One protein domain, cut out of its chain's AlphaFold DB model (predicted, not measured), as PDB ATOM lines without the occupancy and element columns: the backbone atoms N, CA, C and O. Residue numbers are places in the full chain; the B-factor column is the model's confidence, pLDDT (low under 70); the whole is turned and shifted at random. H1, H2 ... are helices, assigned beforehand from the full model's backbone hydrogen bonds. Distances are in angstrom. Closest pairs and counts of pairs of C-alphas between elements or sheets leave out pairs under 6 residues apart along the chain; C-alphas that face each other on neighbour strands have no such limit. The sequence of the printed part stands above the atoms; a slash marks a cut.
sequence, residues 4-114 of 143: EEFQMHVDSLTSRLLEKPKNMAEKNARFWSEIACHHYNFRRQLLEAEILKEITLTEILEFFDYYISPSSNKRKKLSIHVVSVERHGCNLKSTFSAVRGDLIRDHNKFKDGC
ATOM      1  N   GLU A   4      -2.276  13.483 -37.874       96.06
ATOM      2  CA  GLU A   4      -2.511  12.871 -36.563       96.06
ATOM      3  C   GLU A   4      -1.925  13.728 -35.433       96.06
ATOM      4  O   GLU A   4      -2.620  14.037 -34.467       96.06
ATOM      5  N   GLU A   5      -0.677  14.185 -35.578       96.88
ATOM      6  CA  GLU A   5      -0.033  15.080 -34.608       96.88
ATOM      7  C   GLU A   5      -0.790  16.410 -34.469       96.88
ATOM      8  O   GLU A   5      -0.969  16.911 -33.358       96.88
ATOM      9  N   PHE A   6      -1.277  16.972 -35.581       96.75
ATOM     10  CA  PHE A   6      -2.101  18.182 -35.549       96.75
ATOM     11  C   PHE A   6      -3.390  17.962 -34.755       96.75
ATOM     12  O   PHE A   6      -3.705  18.755 -33.866       96.75
ATOM     13  N   GLN A   7      -4.098  16.862 -35.024       96.38
ATOM     14  CA  GLN A   7      -5.329  16.535 -34.311       96.38
ATOM     15  C   GLN A   7      -5.072  16.336 -32.813       96.38
ATOM     16  O   GLN A   7      -5.821  16.853 -31.990       96.38
ATOM     17  N   MET A   8      -3.962  15.691 -32.438       96.75
ATOM     18  CA  MET A   8      -3.569  15.562 -31.031       96.75
ATOM     19  C   MET A   8      -3.365  16.925 -30.350       96.75
ATOM     20  O   MET A   8      -3.754  17.102 -29.191       96.75
ATOM     21  N   HIS A   9      -2.782  17.908 -31.044       96.88
ATOM     22  CA  HIS A   9      -2.653  19.270 -30.520       96.88
ATOM     23  C   HIS A   9      -4.012  19.966 -30.357       96.88
ATOM     24  O   HIS A   9      -4.249  20.595 -29.320       96.88
ATOM     25  N   VAL A  10      -4.906  19.822 -31.340       96.88
ATOM     26  CA  VAL A  10      -6.285  20.339 -31.295       96.88
ATOM     27  C   VAL A  10      -7.053  19.739 -30.114       96.88
ATOM     28  O   VAL A  10      -7.639  20.477 -29.317       96.88
ATOM     29  N   ASP A  11      -6.988  18.421 -29.926       96.50
ATOM     30  CA  ASP A  11      -7.689  17.705 -28.856       96.50
ATOM     31  C   ASP A  11      -7.149  18.075 -27.468       96.50
ATOM     32  O   ASP A  11      -7.916  18.289 -26.520       96.50
ATOM     33  N   SER A  12      -5.825  18.211 -27.343       97.06
ATOM     34  CA  SER A  12      -5.169  18.645 -26.107       97.06
ATOM     35  C   SER A  12      -5.608  20.056 -25.706       97.06
ATOM     36  O   SER A  12      -5.991  20.295 -24.554       97.06
ATOM     37  N   LEU A  13      -5.620  20.993 -26.659       97.62
ATOM     38  CA  LEU A  13      -6.040  22.369 -26.410       97.62
ATOM     39  C   LEU A  13      -7.545  22.462 -26.112       97.62
ATOM     40  O   LEU A  13      -7.933  23.177 -25.187       97.62
ATOM     41  N   THR A  14      -8.375  21.690 -26.820       97.50
ATOM     42  CA  THR A  14      -9.823  21.585 -26.572       97.50
ATOM     43  C   THR A  14     -10.102  21.087 -25.156       97.50
ATOM     44  O   THR A  14     -10.894  21.683 -24.426       97.50
ATOM     45  N   SER A  15      -9.399  20.036 -24.725       97.44
ATOM     46  CA  SER A  15      -9.526  19.482 -23.373       97.44
ATOM     47  C   SER A  15      -9.151  20.507 -22.301       97.44
ATOM     48  O   SER A  15      -9.854  20.637 -21.299       97.44
ATOM     49  N   ARG A  16      -8.090  21.295 -22.534       96.56
ATOM     50  CA  ARG A  16      -7.672  22.379 -21.633       96.56
ATOM     51  C   ARG A  16      -8.711  23.499 -21.545       96.56
ATOM     52  O   ARG A  16      -8.963  24.007 -20.457       96.56
ATOM     53  N   LEU A  17      -9.302  23.901 -22.671       96.06
ATOM     54  CA  LEU A  17     -10.338  24.942 -22.698       96.06
ATOM     55  C   LEU A  17     -11.590  24.510 -21.924       96.06
ATOM     56  O   LEU A  17     -12.136  25.291 -21.142       96.06
ATOM     57  N   LEU A  18     -12.018  23.259 -22.108       96.94
ATOM     58  CA  LEU A  18     -13.241  22.713 -21.516       96.94
ATOM     59  C   LEU A  18     -13.070  22.212 -20.072       96.94
ATOM     60  O   LEU A  18     -14.048  21.777 -19.456       96.94
ATOM     61  N   GLU A  19     -11.864  22.293 -19.503       96.75
ATOM     62  CA  GLU A  19     -11.620  21.915 -18.114       96.75
ATOM     63  C   GLU A  19     -12.489  22.762 -17.171       96.75
ATOM     64  O   GLU A  19     -12.475  24.003 -17.191       96.75
ATOM     65  N   LYS A  20     -13.266  22.089 -16.318       96.12
ATOM     66  CA  LYS A  20     -14.114  22.750 -15.322       96.12
ATOM     67  C   LYS A  20     -13.244  23.361 -14.216       96.12
ATOM     68  O   LYS A  20     -12.274  22.725 -13.808       96.12
ATOM     69  N   PRO A  21     -13.594  24.550 -13.688       96.69
ATOM     70  CA  PRO A  21     -12.912  25.106 -12.524       96.69
ATOM     71  C   PRO A  21     -12.947  24.119 -11.353       96.69
ATOM     72  O   PRO A  21     -14.010  23.582 -11.031       96.69
ATOM     73  N   LYS A  22     -11.804  23.905 -10.700       97.06
ATOM     74  CA  LYS A  22     -11.660  22.967  -9.574       97.06
ATOM     75  C   LYS A  22     -12.207  23.542  -8.275       97.06
ATOM     76  O   LYS A  22     -12.540  22.803  -7.354       97.06
ATOM     77  N   ASN A  23     -12.285  24.866  -8.192       97.62
ATOM     78  CA  ASN A  23     -12.724  25.596  -7.013       97.62
ATOM     79  C   ASN A  23     -13.391  26.930  -7.397       97.62
ATOM     80  O   ASN A  23     -13.391  27.360  -8.555       97.62
ATOM     81  N   MET A  24     -13.965  27.597  -6.395       97.69
ATOM     82  CA  MET A  24     -14.644  28.882  -6.580       97.69
ATOM     83  C   MET A  24     -13.691  30.012  -6.976       97.69
ATOM     84  O   MET A  24     -14.100  30.892  -7.726       97.69
ATOM     85  N   ALA A  25     -12.434  29.989  -6.526       98.25
ATOM     86  CA  ALA A  25     -11.461  31.020  -6.876       98.25
ATOM     87  C   ALA A  25     -11.152  31.009  -8.381       98.25
ATOM     88  O   ALA A  25     -11.184  32.057  -9.020       98.25
ATOM     89  N   GLU A  26     -10.957  29.830  -8.975       97.50
ATOM     90  CA  GLU A  26     -10.770  29.670 -10.421       97.50
ATOM     91  C   GLU A  26     -12.005  30.105 -11.212       97.50
ATOM     92  O   GLU A  26     -11.887  30.798 -12.224       97.50
ATOM     93  N   LYS A  27     -13.207  29.737 -10.747       96.50
ATOM     94  CA  LYS A  27     -14.457  30.162 -11.388       96.50
ATOM     95  C   LYS A  27     -14.607  31.687 -11.348       96.50
ATOM     96  O   LYS A  27     -14.927  32.294 -12.367       96.50
ATOM     97  N   ASN A  28     -14.330  32.296 -10.196       97.75
ATOM     98  CA  ASN A  28     -14.378  33.744 -10.020       97.75
ATOM     99  C   ASN A  28     -13.332  34.445 -10.889       97.75
ATOM    100  O   ASN A  28     -13.668  35.429 -11.535       97.75
ATOM    101  N   ALA A  29     -12.106  33.921 -10.969       97.38
ATOM    102  CA  ALA A  29     -11.059  34.474 -11.823       97.38
ATOM    103  C   ALA A  29     -11.472  34.487 -13.305       97.38
ATOM    104  O   ALA A  29     -11.276  35.497 -13.977       97.38
ATOM    105  N   ARG A  30     -12.115  33.411 -13.796       95.69
ATOM    106  CA  ARG A  30     -12.635  33.341 -15.176       95.69
ATOM    107  C   ARG A  30     -13.707  34.395 -15.459       95.69
ATOM    108  O   ARG A  30     -13.696  35.003 -16.520       95.69
ATOM    109  N   PHE A  31     -14.641  34.619 -14.537       96.56
ATOM    110  CA  PHE A  31     -15.653  35.666 -14.723       96.56
ATOM    111  C   PHE A  31     -15.063  37.064 -14.576       96.56
ATOM    112  O   PHE A  31     -15.403  37.962 -15.342       96.56
ATOM    113  N   TRP A  32     -14.150  37.241 -13.625       97.44
ATOM    114  CA  TRP A  32     -13.529  38.530 -13.376       97.44
ATOM    115  C   TRP A  32     -12.682  38.999 -14.557       97.44
ATOM    116  O   TRP A  32     -12.735  40.178 -14.883       97.44
ATOM    117  N   SER A  33     -11.975  38.105 -15.259       95.62
ATOM    118  CA  SER A  33     -11.240  38.484 -16.474       95.62
ATOM    119  C   SER A  33     -12.157  39.004 -17.585       95.62
ATOM    120  O   SER A  33     -11.801  39.956 -18.272       95.62
ATOM    121  N   GLU A  34     -13.349  38.422 -17.745       95.56
ATOM    122  CA  GLU A  34     -14.328  38.884 -18.739       95.56
ATOM    123  C   GLU A  34     -14.914  40.256 -18.378       95.56
ATOM    124  O   GLU A  34     -15.164  41.070 -19.269       95.56
ATOM    125  N   ILE A  35     -15.096  40.529 -17.081       94.25
ATOM    126  CA  ILE A  35     -15.577  41.821 -16.570       94.25
ATOM    127  C   ILE A  35     -14.484  42.890 -16.681       94.25
ATOM    128  O   ILE A  35     -14.738  43.961 -17.222       94.25
ATOM    129  N   ALA A  36     -13.275  42.600 -16.195       94.62
ATOM    130  CA  ALA A  36     -12.164  43.548 -16.139       94.62
ATOM    131  C   ALA A  36     -11.686  43.987 -17.532       94.62
ATOM    132  O   ALA A  36     -11.241  45.118 -17.697       94.62
ATOM    133  N   CYS A  37     -11.803  43.111 -18.533       92.00
ATOM    134  CA  CYS A  37     -11.483  43.431 -19.923       92.00
ATOM    135  C   CYS A  37     -12.686  43.961 -20.723       92.00
ATOM    136  O   CYS A  37     -12.550  44.175 -21.923       92.00
ATOM    137  N   HIS A  38     -13.856  44.144 -20.097       91.12
ATOM    138  CA  HIS A  38     -15.098  44.582 -20.750       91.12
ATOM    139  C   HIS A  38     -15.569  43.687 -21.916       91.12
ATOM    140  O   HIS A  38     -16.322  44.129 -22.782       91.12
ATOM    141  N   HIS A  39     -15.155  42.419 -21.943       93.06
ATOM    142  CA  HIS A  39     -15.546  41.476 -22.991       93.06
ATOM    143  C   HIS A  39     -16.909  40.838 -22.715       93.06
ATOM    144  O   HIS A  39     -17.682  40.631 -23.644       93.06
ATOM    145  N   TYR A  40     -17.223  40.527 -21.454       94.25
ATOM    146  CA  TYR A  40     -18.483  39.894 -21.035       94.25
ATOM    147  C   TYR A  40     -18.841  38.594 -21.787       94.25
ATOM    148  O   TYR A  40     -20.020  38.250 -21.913       94.25
ATOM    149  N   ASN A  41     -17.852  37.832 -22.270       95.50
ATOM    150  CA  ASN A  41     -18.087  36.548 -22.923       95.50
ATOM    151  C   ASN A  41     -17.973  35.395 -21.916       95.50
ATOM    152  O   ASN A  41     -16.997  34.650 -21.867       95.50
ATOM    153  N   PHE A  42     -19.017  35.188 -21.112       95.12
ATOM    154  CA  PHE A  42     -19.005  34.144 -20.077       95.12
ATOM    155  C   PHE A  42     -19.066  32.705 -20.618       95.12
ATOM    156  O   PHE A  42     -18.919  31.755 -19.849       95.12
ATOM    157  N   ARG A  43     -19.284  32.528 -21.929       94.56
ATOM    158  CA  ARG A  43     -19.274  31.228 -22.623       94.56
ATOM    159  C   ARG A  43     -18.046  31.045 -23.515       94.56
ATOM    160  O   ARG A  43     -18.014  30.103 -24.305       94.56
ATOM    161  N   ARG A  44     -17.037  31.909 -23.374       95.50
ATOM    162  CA  ARG A  44     -15.868  31.971 -24.251       95.50
ATOM    163  C   ARG A  44     -15.213  30.618 -24.497       95.50
ATOM    164  O   ARG A  44     -15.006  30.268 -25.648       95.50
ATOM    165  N   GLN A  45     -14.965  29.828 -23.451       95.75
ATOM    166  CA  GLN A  45     -14.289  28.535 -23.610       95.75
ATOM    167  C   GLN A  45     -15.089  27.536 -24.457       95.75
ATOM    168  O   GLN A  45     -14.491  26.736 -25.167       95.75
ATOM    169  N   LEU A  46     -16.426  27.574 -24.383       96.00
ATOM    170  CA  LEU A  46     -17.284  26.700 -25.186       96.00
ATOM    171  C   LEU A  46     -17.221  27.098 -26.664       96.00
ATOM    172  O   LEU A  46     -17.011  26.241 -27.511       96.00
ATOM    173  N   LEU A  47     -17.342  28.398 -26.944       96.50
ATOM    174  CA  LEU A  47     -17.308  28.935 -28.307       96.50
ATOM    175  C   LEU A  47     -15.927  28.762 -28.954       96.50
ATOM    176  O   LEU A  47     -15.828  28.350 -30.103       96.50
ATOM    177  N   GLU A  48     -14.848  29.026 -28.213       96.62
ATOM    178  CA  GLU A  48     -13.484  28.814 -28.708       96.62
ATOM    179  C   GLU A  48     -13.205  27.331 -28.984       96.62
ATOM    180  O   GLU A  48     -12.560  27.014 -29.976       96.62
ATOM    181  N   ALA A  49     -13.719  26.416 -28.154       97.06
ATOM    182  CA  ALA A  49     -13.592  24.977 -28.384       97.06
ATOM    183  C   ALA A  49     -14.400  24.482 -29.598       97.06
ATOM    184  O   ALA A  49     -14.021  23.485 -30.209       97.06
ATOM    185  N   GLU A  50     -15.511  25.141 -29.939       96.75
ATOM    186  CA  GLU A  50     -16.268  24.870 -31.167       96.75
ATOM    187  C   GLU A  50     -15.473  25.324 -32.396       96.75
ATOM    188  O   GLU A  50     -15.211  24.505 -33.275       96.75
ATOM    189  N   ILE A  51     -14.983  26.569 -32.399       96.25
ATOM    190  CA  ILE A  51     -14.167  27.124 -33.493       96.25
ATOM    191  C   ILE A  51     -12.889  26.304 -33.703       96.25
ATOM    192  O   ILE A  51     -12.505  26.027 -34.833       96.25
ATOM    193  N   LEU A  52     -12.232  25.874 -32.624       95.81
ATOM    194  CA  LEU A  52     -10.968  25.141 -32.700       95.81
ATOM    195  C   LEU A  52     -11.075  23.822 -33.486       95.81
ATOM    196  O   LEU A  52     -10.078  23.380 -34.051       95.81
ATOM    197  N   LYS A  53     -12.264  23.213 -33.556       92.00
ATOM    198  CA  LYS A  53     -12.511  21.995 -34.347       92.00
ATOM    199  C   LYS A  53     -12.585  22.254 -35.850       92.00
ATOM    200  O   LYS A  53     -12.433  21.316 -36.624       92.00
ATOM    201  N   GLU A  54     -12.857  23.492 -36.248       95.50
ATOM    202  CA  GLU A  54     -12.982  23.897 -37.651       95.50
ATOM    203  C   GLU A  54     -11.637  24.354 -38.234       95.50
ATOM    204  O   GLU A  54     -11.468  24.349 -39.451       95.50
ATOM    205  N   ILE A  55     -10.670  24.704 -37.377       95.75
ATOM    206  CA  ILE A  55      -9.359  25.213 -37.790       95.75
ATOM    207  C   ILE A  55      -8.543  24.128 -38.496       95.75
ATOM    208  O   ILE A  55      -8.337  23.022 -37.989       95.75
ATOM    209  N   THR A  56      -7.976  24.498 -39.637       96.38
ATOM    210  CA  THR A  56      -7.112  23.641 -40.447       96.38
ATOM    211  C   THR A  56      -5.629  23.951 -40.243       96.38
ATOM    212  O   THR A  56      -5.227  25.057 -39.874       96.38
ATOM    213  N   LEU A  57      -4.769  22.970 -40.539       96.12
ATOM    214  CA  LEU A  57      -3.318  23.170 -40.506       96.12
ATOM    215  C   LEU A  57      -2.868  24.273 -41.478       96.12
ATOM    216  O   LEU A  57      -1.977  25.056 -41.152       96.12
ATOM    217  N   THR A  58      -3.488  24.348 -42.653       97.00
ATOM    218  CA  THR A  58      -3.162  25.355 -43.666       97.00
ATOM    219  C   THR A  58      -3.389  26.769 -43.135       97.00
ATOM    220  O   THR A  58      -2.485  27.591 -43.229       97.00
ATOM    221  N   GLU A  59      -4.523  27.033 -42.480       96.94
ATOM    222  CA  GLU A  59      -4.819  28.349 -41.887       96.94
ATOM    223  C   GLU A  59      -3.810  28.738 -40.797       96.94
ATOM    224  O   GLU A  59      -3.413  29.898 -40.693       96.94
ATOM    225  N   ILE A  60      -3.343  27.772 -39.999       96.38
ATOM    226  CA  ILE A  60      -2.307  28.016 -38.985       96.38
ATOM    227  C   ILE A  60      -0.958  28.355 -39.628       96.38
ATOM    228  O   ILE A  60      -0.253  29.242 -39.137       96.38
ATOM    229  N   LEU A  61      -0.593  27.676 -40.719       96.81
ATOM    230  CA  LEU A  61       0.628  27.979 -41.467       96.81
ATOM    231  C   LEU A  61       0.547  29.365 -42.113       96.81
ATOM    232  O   LEU A  61       1.477  30.152 -41.966       96.81
ATOM    233  N   GLU A  62      -0.585  29.707 -42.724       97.56
ATOM    234  CA  GLU A  62      -0.825  31.039 -43.288       97.56
ATOM    235  C   GLU A  62      -0.774  32.132 -42.212       97.56
ATOM    236  O   GLU A  62      -0.135  33.170 -42.401       97.56
ATOM    237  N   PHE A  63      -1.376  31.888 -41.043       97.81
ATOM    238  CA  PHE A  63      -1.287  32.790 -39.898       97.81
ATOM    239  C   PHE A  63       0.166  32.993 -39.447       97.81
ATOM    240  O   PHE A  63       0.587  34.128 -39.196       97.81
ATOM    241  N   PHE A  64       0.948  31.912 -39.357       97.31
ATOM    242  CA  PHE A  64       2.362  31.980 -38.995       97.31
ATOM    243  C   PHE A  64       3.167  32.767 -40.031       97.31
ATOM    244  O   PHE A  64       3.900  33.694 -39.666       97.31
ATOM    245  N   ASP A  65       3.010  32.438 -41.310       97.44
ATOM    246  CA  ASP A  65       3.730  33.081 -42.403       97.44
ATOM    247  C   ASP A  65       3.398  34.565 -42.493       97.44
ATOM    248  O   ASP A  65       4.291  35.381 -42.711       97.44
ATOM    249  N   TYR A  66       2.148  34.944 -42.231       97.81
ATOM    250  CA  TYR A  66       1.724  36.334 -42.286       97.81
ATOM    251  C   TYR A  66       2.105  37.135 -41.031       97.81
ATOM    252  O   TYR A  66       2.636  38.236 -41.160       97.81
ATOM    253  N   TYR A  67       1.889  36.634 -39.811       97.75
ATOM    254  CA  TYR A  67       2.062  37.447 -38.594       97.75
ATOM    255  C   TYR A  67       3.367  37.203 -37.829       97.75
ATOM    256  O   TYR A  67       3.802  38.082 -37.076       97.75
ATOM    257  N   ILE A  68       4.006  36.042 -37.990       96.62
ATOM    258  CA  ILE A  68       5.107  35.597 -37.117       96.62
ATOM    259  C   ILE A  68       6.431  35.463 -37.875       96.62
ATOM    260  O   ILE A  68       7.481  35.815 -37.321       96.62
ATOM    261  N   SER A  69       6.395  34.980 -39.121       96.38
ATOM    262  CA  SER A  69       7.583  34.676 -39.922       96.38
ATOM    263  C   SER A  69       8.542  35.872 -40.029       96.38
ATOM    264  O   SER A  69       8.102  36.997 -40.287       96.38
ATOM    265  N   PRO A  70       9.868  35.678 -39.864       92.88
ATOM    266  CA  PRO A  70      10.855  36.752 -40.002       92.88
ATOM    267  C   PRO A  70      10.878  37.434 -41.367       92.88
ATOM    268  O   PRO A  70      11.358  38.562 -41.458       92.88
ATOM    269  N   SER A  71      10.389  36.748 -42.397       93.19
ATOM    270  CA  SER A  71      10.321  37.257 -43.764       93.19
ATOM    271  C   SER A  71       9.077  38.117 -44.017       93.19
ATOM    272  O   SER A  71       9.016  38.796 -45.038       93.19
ATOM    273  N   SER A  72       8.096  38.116 -43.107       95.75
ATOM    274  CA  SER A  72       6.861  38.881 -43.271       95.75
ATOM    275  C   SER A  72       7.037  40.365 -42.965       95.75
ATOM    276  O   SER A  72       7.614  40.753 -41.948       95.75
ATOM    277  N   ASN A  73       6.434  41.204 -43.807       93.94
ATOM    278  CA  ASN A  73       6.325  42.648 -43.600       93.94
ATOM    279  C   ASN A  73       5.200  43.052 -42.625       93.94
ATOM    280  O   ASN A  73       5.112  44.219 -42.247       93.94
ATOM    281  N   LYS A  74       4.332  42.118 -42.217       96.06
ATOM    282  CA  LYS A  74       3.249  42.355 -41.243       96.06
ATOM    283  C   LYS A  74       3.630  41.946 -39.827       96.06
ATOM    284  O   LYS A  74       2.890  42.243 -38.888       96.06
ATOM    285  N   ARG A  75       4.790  41.306 -39.666       94.88
ATOM    286  CA  ARG A  75       5.327  40.904 -38.371       94.88
ATOM    287  C   ARG A  75       5.541  42.122 -37.472       94.88
ATOM    288  O   ARG A  75       6.283  43.039 -37.812       94.88
ATOM    289  N   LYS A  76       4.960  42.083 -36.273       93.00
ATOM    290  CA  LYS A  76       5.191  43.068 -35.205       93.00
ATOM    291  C   LYS A  76       5.932  42.379 -34.058       93.00
ATOM    292  O   LYS A  76       5.392  41.457 -33.454       93.00
ATOM    293  N   LYS A  77       7.174  42.786 -33.769       92.69
ATOM    294  CA  LYS A  77       8.026  42.171 -32.735       92.69
ATOM    295  C   LYS A  77       8.590  43.236 -31.796       92.69
ATOM    296  O   LYS A  77       9.255  44.157 -32.252       92.69
ATOM    297  N   LEU A  78       8.393  43.046 -30.493       92.38
ATOM    298  CA  LEU A  78       9.059  43.795 -29.426       92.38
ATOM    299  C   LEU A  78       9.949  42.827 -28.635       92.38
ATOM    300  O   LEU A  78       9.570  41.680 -28.403       92.38
ATOM    301  N   SER A  79      11.154  43.244 -28.254       91.12
ATOM    302  CA  SER A  79      12.073  42.423 -27.455       91.12
ATOM    303  C   SER A  79      12.651  43.249 -26.319       91.12
ATOM    304  O   SER A  79      13.168  44.339 -26.547       91.12
ATOM    305  N   ILE A  80      12.545  42.725 -25.099       91.12
ATOM    306  CA  ILE A  80      13.018  43.373 -23.875       91.12
ATOM    307  C   ILE A  80      14.234  42.591 -23.393       91.12
ATOM    308  O   ILE A  80      14.145  41.393 -23.135       91.12
ATOM    309  N   HIS A  81      15.379  43.261 -23.321       86.81
ATOM    310  CA  HIS A  81      16.645  42.656 -22.926       86.81
ATOM    311  C   HIS A  81      17.006  43.172 -21.534       86.81
ATOM    312  O   HIS A  81      17.257  44.362 -21.365       86.81
ATOM    313  N   VAL A  82      17.032  42.279 -20.544       87.12
ATOM    314  CA  VAL A  82      17.463  42.599 -19.177       87.12
ATOM    315  C   VAL A  82      18.891  42.095 -19.012       87.12
ATOM    316  O   VAL A  82      19.147  40.901 -19.150       87.12
ATOM    317  N   VAL A  83      19.827  43.010 -18.771       83.44
ATOM    318  CA  VAL A  83      21.259  42.704 -18.657       83.44
ATOM    319  C   VAL A  83      21.659  42.724 -17.184       83.44
ATOM    320  O   VAL A  83      21.308  43.657 -16.466       83.44
ATOM    321  N   SER A  84      22.382  41.694 -16.739       82.00
ATOM    322  CA  SER A  84      22.924  41.642 -15.377       82.00
ATOM    323  C   SER A  84      24.047  42.664 -15.189       82.00
ATOM    324  O   SER A  84      24.828  42.920 -16.104       82.00
ATOM    325  N   VAL A  85      24.149  43.214 -13.980       79.56
ATOM    326  CA  VAL A  85      25.262  44.084 -13.571       79.56
ATOM    327  C   VAL A  85      26.522  43.258 -13.275       79.56
ATOM    328  O   VAL A  85      27.642  43.746 -13.432       79.56
ATOM    329  N   GLU A  86      26.357  41.991 -12.882       81.38
ATOM    330  CA  GLU A  86      27.470  41.109 -12.544       81.38
ATOM    331  C   GLU A  86      28.106  40.478 -13.783       81.38
ATOM    332  O   GLU A  86      27.444  39.936 -14.677       81.38
ATOM    333  N   ARG A  87      29.443  40.504 -13.809       65.56
ATOM    334  CA  ARG A  87      30.235  39.879 -14.866       65.56
ATOM    335  C   ARG A  87      30.367  38.372 -14.655       65.56
ATOM    336  O   ARG A  87      31.459  37.877 -14.402       65.56
ATOM    337  N   HIS A  88      29.282  37.620 -14.792       65.69
ATOM    338  CA  HIS A  88      29.414  36.179 -15.020       65.69
ATOM    339  C   HIS A  88      30.030  35.966 -16.410       65.69
ATOM    340  O   HIS A  88      29.736  36.733 -17.328       65.69
ATOM    341  N   GLY A  89      30.902  34.969 -16.590       57.22
ATOM    342  CA  GLY A  89      31.686  34.736 -17.821       57.22
ATOM    343  C   GLY A  89      30.880  34.549 -19.120       57.22
ATOM    344  O   GLY A  89      31.462  34.442 -20.193       57.22
ATOM    345  N   CYS A  90      29.548  34.558 -19.037       54.47
ATOM    346  CA  CYS A  90      28.600  34.681 -20.142       54.47
ATOM    347  C   CYS A  90      28.293  36.133 -20.558       54.47
ATOM    348  O   CYS A  90      27.447  36.338 -21.427       54.47
ATOM    349  N   ASN A  91      28.990  37.138 -20.007       52.03
ATOM    350  CA  ASN A  91      29.064  38.487 -20.573       52.03
ATOM    351  C   ASN A  91      29.869  38.431 -21.871       52.03
ATOM    352  O   ASN A  91      30.989  38.936 -21.981       52.03
ATOM    353  N   LEU A  92      29.274  37.772 -22.864       56.16
ATOM    354  CA  LEU A  92      29.579  37.977 -24.258       56.16
ATOM    355  C   LEU A  92      29.563  39.488 -24.418       56.16
ATOM    356  O   LEU A  92      28.530  40.108 -24.161       56.16
ATOM    357  N   LYS A  93      30.727  40.077 -24.715       53.44
ATOM    358  CA  LYS A  93      30.837  41.493 -25.056       53.44
ATOM    359  C   LYS A  93      29.644  41.780 -25.951       53.44
ATOM    360  O   LYS A  93      29.573  41.218 -27.044       53.44
ATOM    361  N   SER A  94      28.677  42.549 -25.456       52.75
ATOM    362  CA  SER A  94      27.503  42.942 -26.221       52.75
ATOM    363  C   SER A  94      27.961  43.995 -27.219       52.75
ATOM    364  O   SER A  94      27.544  45.147 -27.227       52.75
ATOM    365  N   THR A  95      28.861  43.585 -28.106       47.38
ATOM    366  CA  THR A  95      28.890  44.086 -29.455       47.38
ATOM    367  C   THR A  95      27.506  43.735 -29.984       47.38
ATOM    368  O   THR A  95      27.279  42.648 -30.506       47.38
ATOM    369  N   PHE A  96      26.538  44.626 -29.766       53.16
ATOM    370  CA  PHE A  96      25.233  44.631 -30.416       53.16
ATOM    371  C   PHE A  96      25.440  44.886 -31.923       53.16
ATOM    372  O   PHE A  96      24.811  45.764 -32.511       53.16
ATOM    373  N   SER A  97      26.370  44.172 -32.566       45.22
ATOM    374  CA  SER A  97      26.518  44.179 -34.007       45.22
ATOM    375  C   SER A  97      25.293  43.467 -34.555       45.22
ATOM    376  O   SER A  97      25.186  42.244 -34.474       45.22
ATOM    377  N   ALA A  98      24.374  44.285 -35.063       52.38
ATOM    378  CA  ALA A  98      23.094  43.937 -35.661       52.38
ATOM    379  C   ALA A  98      21.973  43.542 -34.678       52.38
ATOM    380  O   ALA A  98      21.365  42.480 -34.807       52.38
ATOM    381  N   VAL A  99      21.570  44.450 -33.775       55.50
ATOM    382  CA  VAL A  99      20.130  44.486 -33.449       55.50
ATOM    383  C   VAL A  99      19.419  44.857 -34.748       55.50
ATOM    384  O   VAL A  99      19.463  46.000 -35.191       55.50
ATOM    385  N   ARG A 100      18.827  43.868 -35.418       66.38
ATOM    386  CA  ARG A 100      17.980  44.084 -36.593       66.38
ATOM    387  C   ARG A 100      16.647  44.665 -36.109       66.38
ATOM    388  O   ARG A 100      15.683  43.923 -35.938       66.38
ATOM    389  N   GLY A 101      16.634  45.961 -35.798       76.44
ATOM    390  CA  GLY A 101      15.466  46.697 -35.310       76.44
ATOM    391  C   GLY A 101      15.823  48.027 -34.638       76.44
ATOM    392  O   GLY A 101      16.991  48.303 -34.370       76.44
ATOM    393  N   ASP A 102      14.800  48.830 -34.352       87.56
ATOM    394  CA  ASP A 102      14.953  50.145 -33.729       87.56
ATOM    395  C   ASP A 102      15.132  50.027 -32.209       87.56
ATOM    396  O   ASP A 102      14.328  49.405 -31.511       87.56
ATOM    397  N   LEU A 103      16.192  50.640 -31.675       90.88
ATOM    398  CA  LEU A 103      16.433  50.679 -30.234       90.88
ATOM    399  C   LEU A 103      15.554  51.746 -29.572       90.88
ATOM    400  O   LEU A 103      15.744  52.946 -29.781       90.88
ATOM    401  N   ILE A 104      14.652  51.306 -28.697       92.50
ATOM    402  CA  ILE A 104      13.803  52.197 -27.903       92.50
ATOM    403  C   ILE A 104      14.625  52.773 -26.744       92.50
ATOM    404  O   ILE A 104      14.992  52.055 -25.817       92.50
ATOM    405  N   ARG A 105      14.911  54.078 -26.800       91.56
ATOM    406  CA  ARG A 105      15.613  54.813 -25.727       91.56
ATOM    407  C   ARG A 105      14.668  55.519 -24.759       91.56
ATOM    408  O   ARG A 105      15.009  55.702 -23.598       91.56
ATOM    409  N   ASP A 106      13.507  55.933 -25.254       94.44
ATOM    410  CA  ASP A 106      12.504  56.700 -24.522       94.44
ATOM    411  C   ASP A 106      11.135  56.059 -24.759       94.44
ATOM    412  O   ASP A 106      10.687  55.918 -25.901       94.44
ATOM    413  N   HIS A 107      10.486  55.641 -23.674       93.88
ATOM    414  CA  HIS A 107       9.206  54.949 -23.748       93.88
ATOM    415  C   HIS A 107       8.046  55.875 -24.129       93.88
ATOM    416  O   HIS A 107       7.075  55.389 -24.701       93.88
ATOM    417  N   ASN A 108       8.116  57.176 -23.827       95.81
ATOM    418  CA  ASN A 108       7.059  58.126 -24.183       95.81
ATOM    419  C   ASN A 108       7.079  58.371 -25.687       95.81
ATOM    420  O   ASN A 108       6.087  58.110 -26.355       95.81
ATOM    421  N   LYS A 109       8.252  58.690 -26.248       94.50
ATOM    422  CA  LYS A 109       8.411  58.872 -27.703       94.50
ATOM    423  C   LYS A 109       8.003  57.637 -28.500       94.50
ATOM    424  O   LYS A 109       7.416  57.760 -29.570       94.50
ATOM    425  N   PHE A 110       8.318  56.449 -27.983       93.81
ATOM    426  CA  PHE A 110       7.887  55.204 -28.608       93.81
ATOM    427  C   PHE A 110       6.362  55.055 -28.598       93.81
ATOM    428  O   PHE A 110       5.783  54.737 -29.633       93.81
ATOM    429  N   LYS A 111       5.711  55.304 -27.454       94.50
ATOM    430  CA  LYS A 111       4.249  55.226 -27.330       94.50
ATOM    431  C   LYS A 111       3.547  56.254 -28.216       94.50
ATOM    432  O   LYS A 111       2.635  55.871 -28.938       94.50
ATOM    433  N   ASP A 112       4.017  57.499 -28.222       94.81
ATOM    434  CA  ASP A 112       3.435  58.594 -29.012       94.81
ATOM    435  C   ASP A 112       3.559  58.347 -30.525       94.81
ATOM    436  O   ASP A 112       2.687  58.730 -31.302       94.81
ATOM    437  N   GLY A 113       4.632  57.673 -30.955       91.19
ATOM    438  CA  GLY A 113       4.839  57.279 -32.349       91.19
ATOM    439  C   GLY A 113       4.036  56.050 -32.793       91.19
ATOM    440  O   GLY A 113       4.025  55.725 -33.982       91.19
ATOM    441  N   CYS A 114       3.373  55.346 -31.871       91.06
ATOM    442  CA  CYS A 114       2.611  54.138 -32.170       91.06
ATOM    443  C   CYS A 114       1.115  54.435 -32.283       91.06
ATOM    444  O   CYS A 114       0.530  55.157 -31.481       91.06
TER     445      CYS A 114
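What this domain is: This is residues 4 to 114 of the 143 residues of the protein "Insulysin" of Clonorchis sinensis (UniProt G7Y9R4). Helices H1 and H3 lie side by side as an open pair, with H2 off one end and H4 leading away from the other. Beyond H4 a long loop, residues 68 to 106, runs out and folds back to short H5, which stands free. The 111 printed residues, with five named helices, H1 to H5, and no named strand, are all helix in class, though helices hold 54 residues; the whole is extended, radius of gyration of the C-alphas 20.9 A, spans 49 by 37 by 36 A.

Where its parts are: H1, residues 4 to 18, begins at C-alpha 4 (-2.511, 12.871, -36.563) and measures 20.9 A. H2 is residues 24 to 36, 17.7 A; H3, 44 to 52; H4, 57 to 67, 15.4 A; H5, 107 to 112, ends at C-alpha 112 (3.435, 58.594, -29.012).

How they stand to each other: H1 and H3 touch, closest C-alphas Thr 14 and Ala 49, 5.4 A, at a shallow tilt of 13 degrees, opposite ways. H1 and H4 are close but not clearly touching, closest C-alphas Phe 6 and Leu 57, 7.1 A, about perpendicular at 77 degrees. H2 and H5 touch no helix. O i to N i+4 pairs are within hydrogen-bond range throughout H1, H3, H4 and H5, and 8 of 9 in H2.

The domain as a whole: The C-alphas of Met 24 and Ser 97, the two farthest apart, are 51.8 A apart. The printed part has no cut; the H4 to H5 link is long, 39 residues. Residues 87 to 100 have pLDDT under 70.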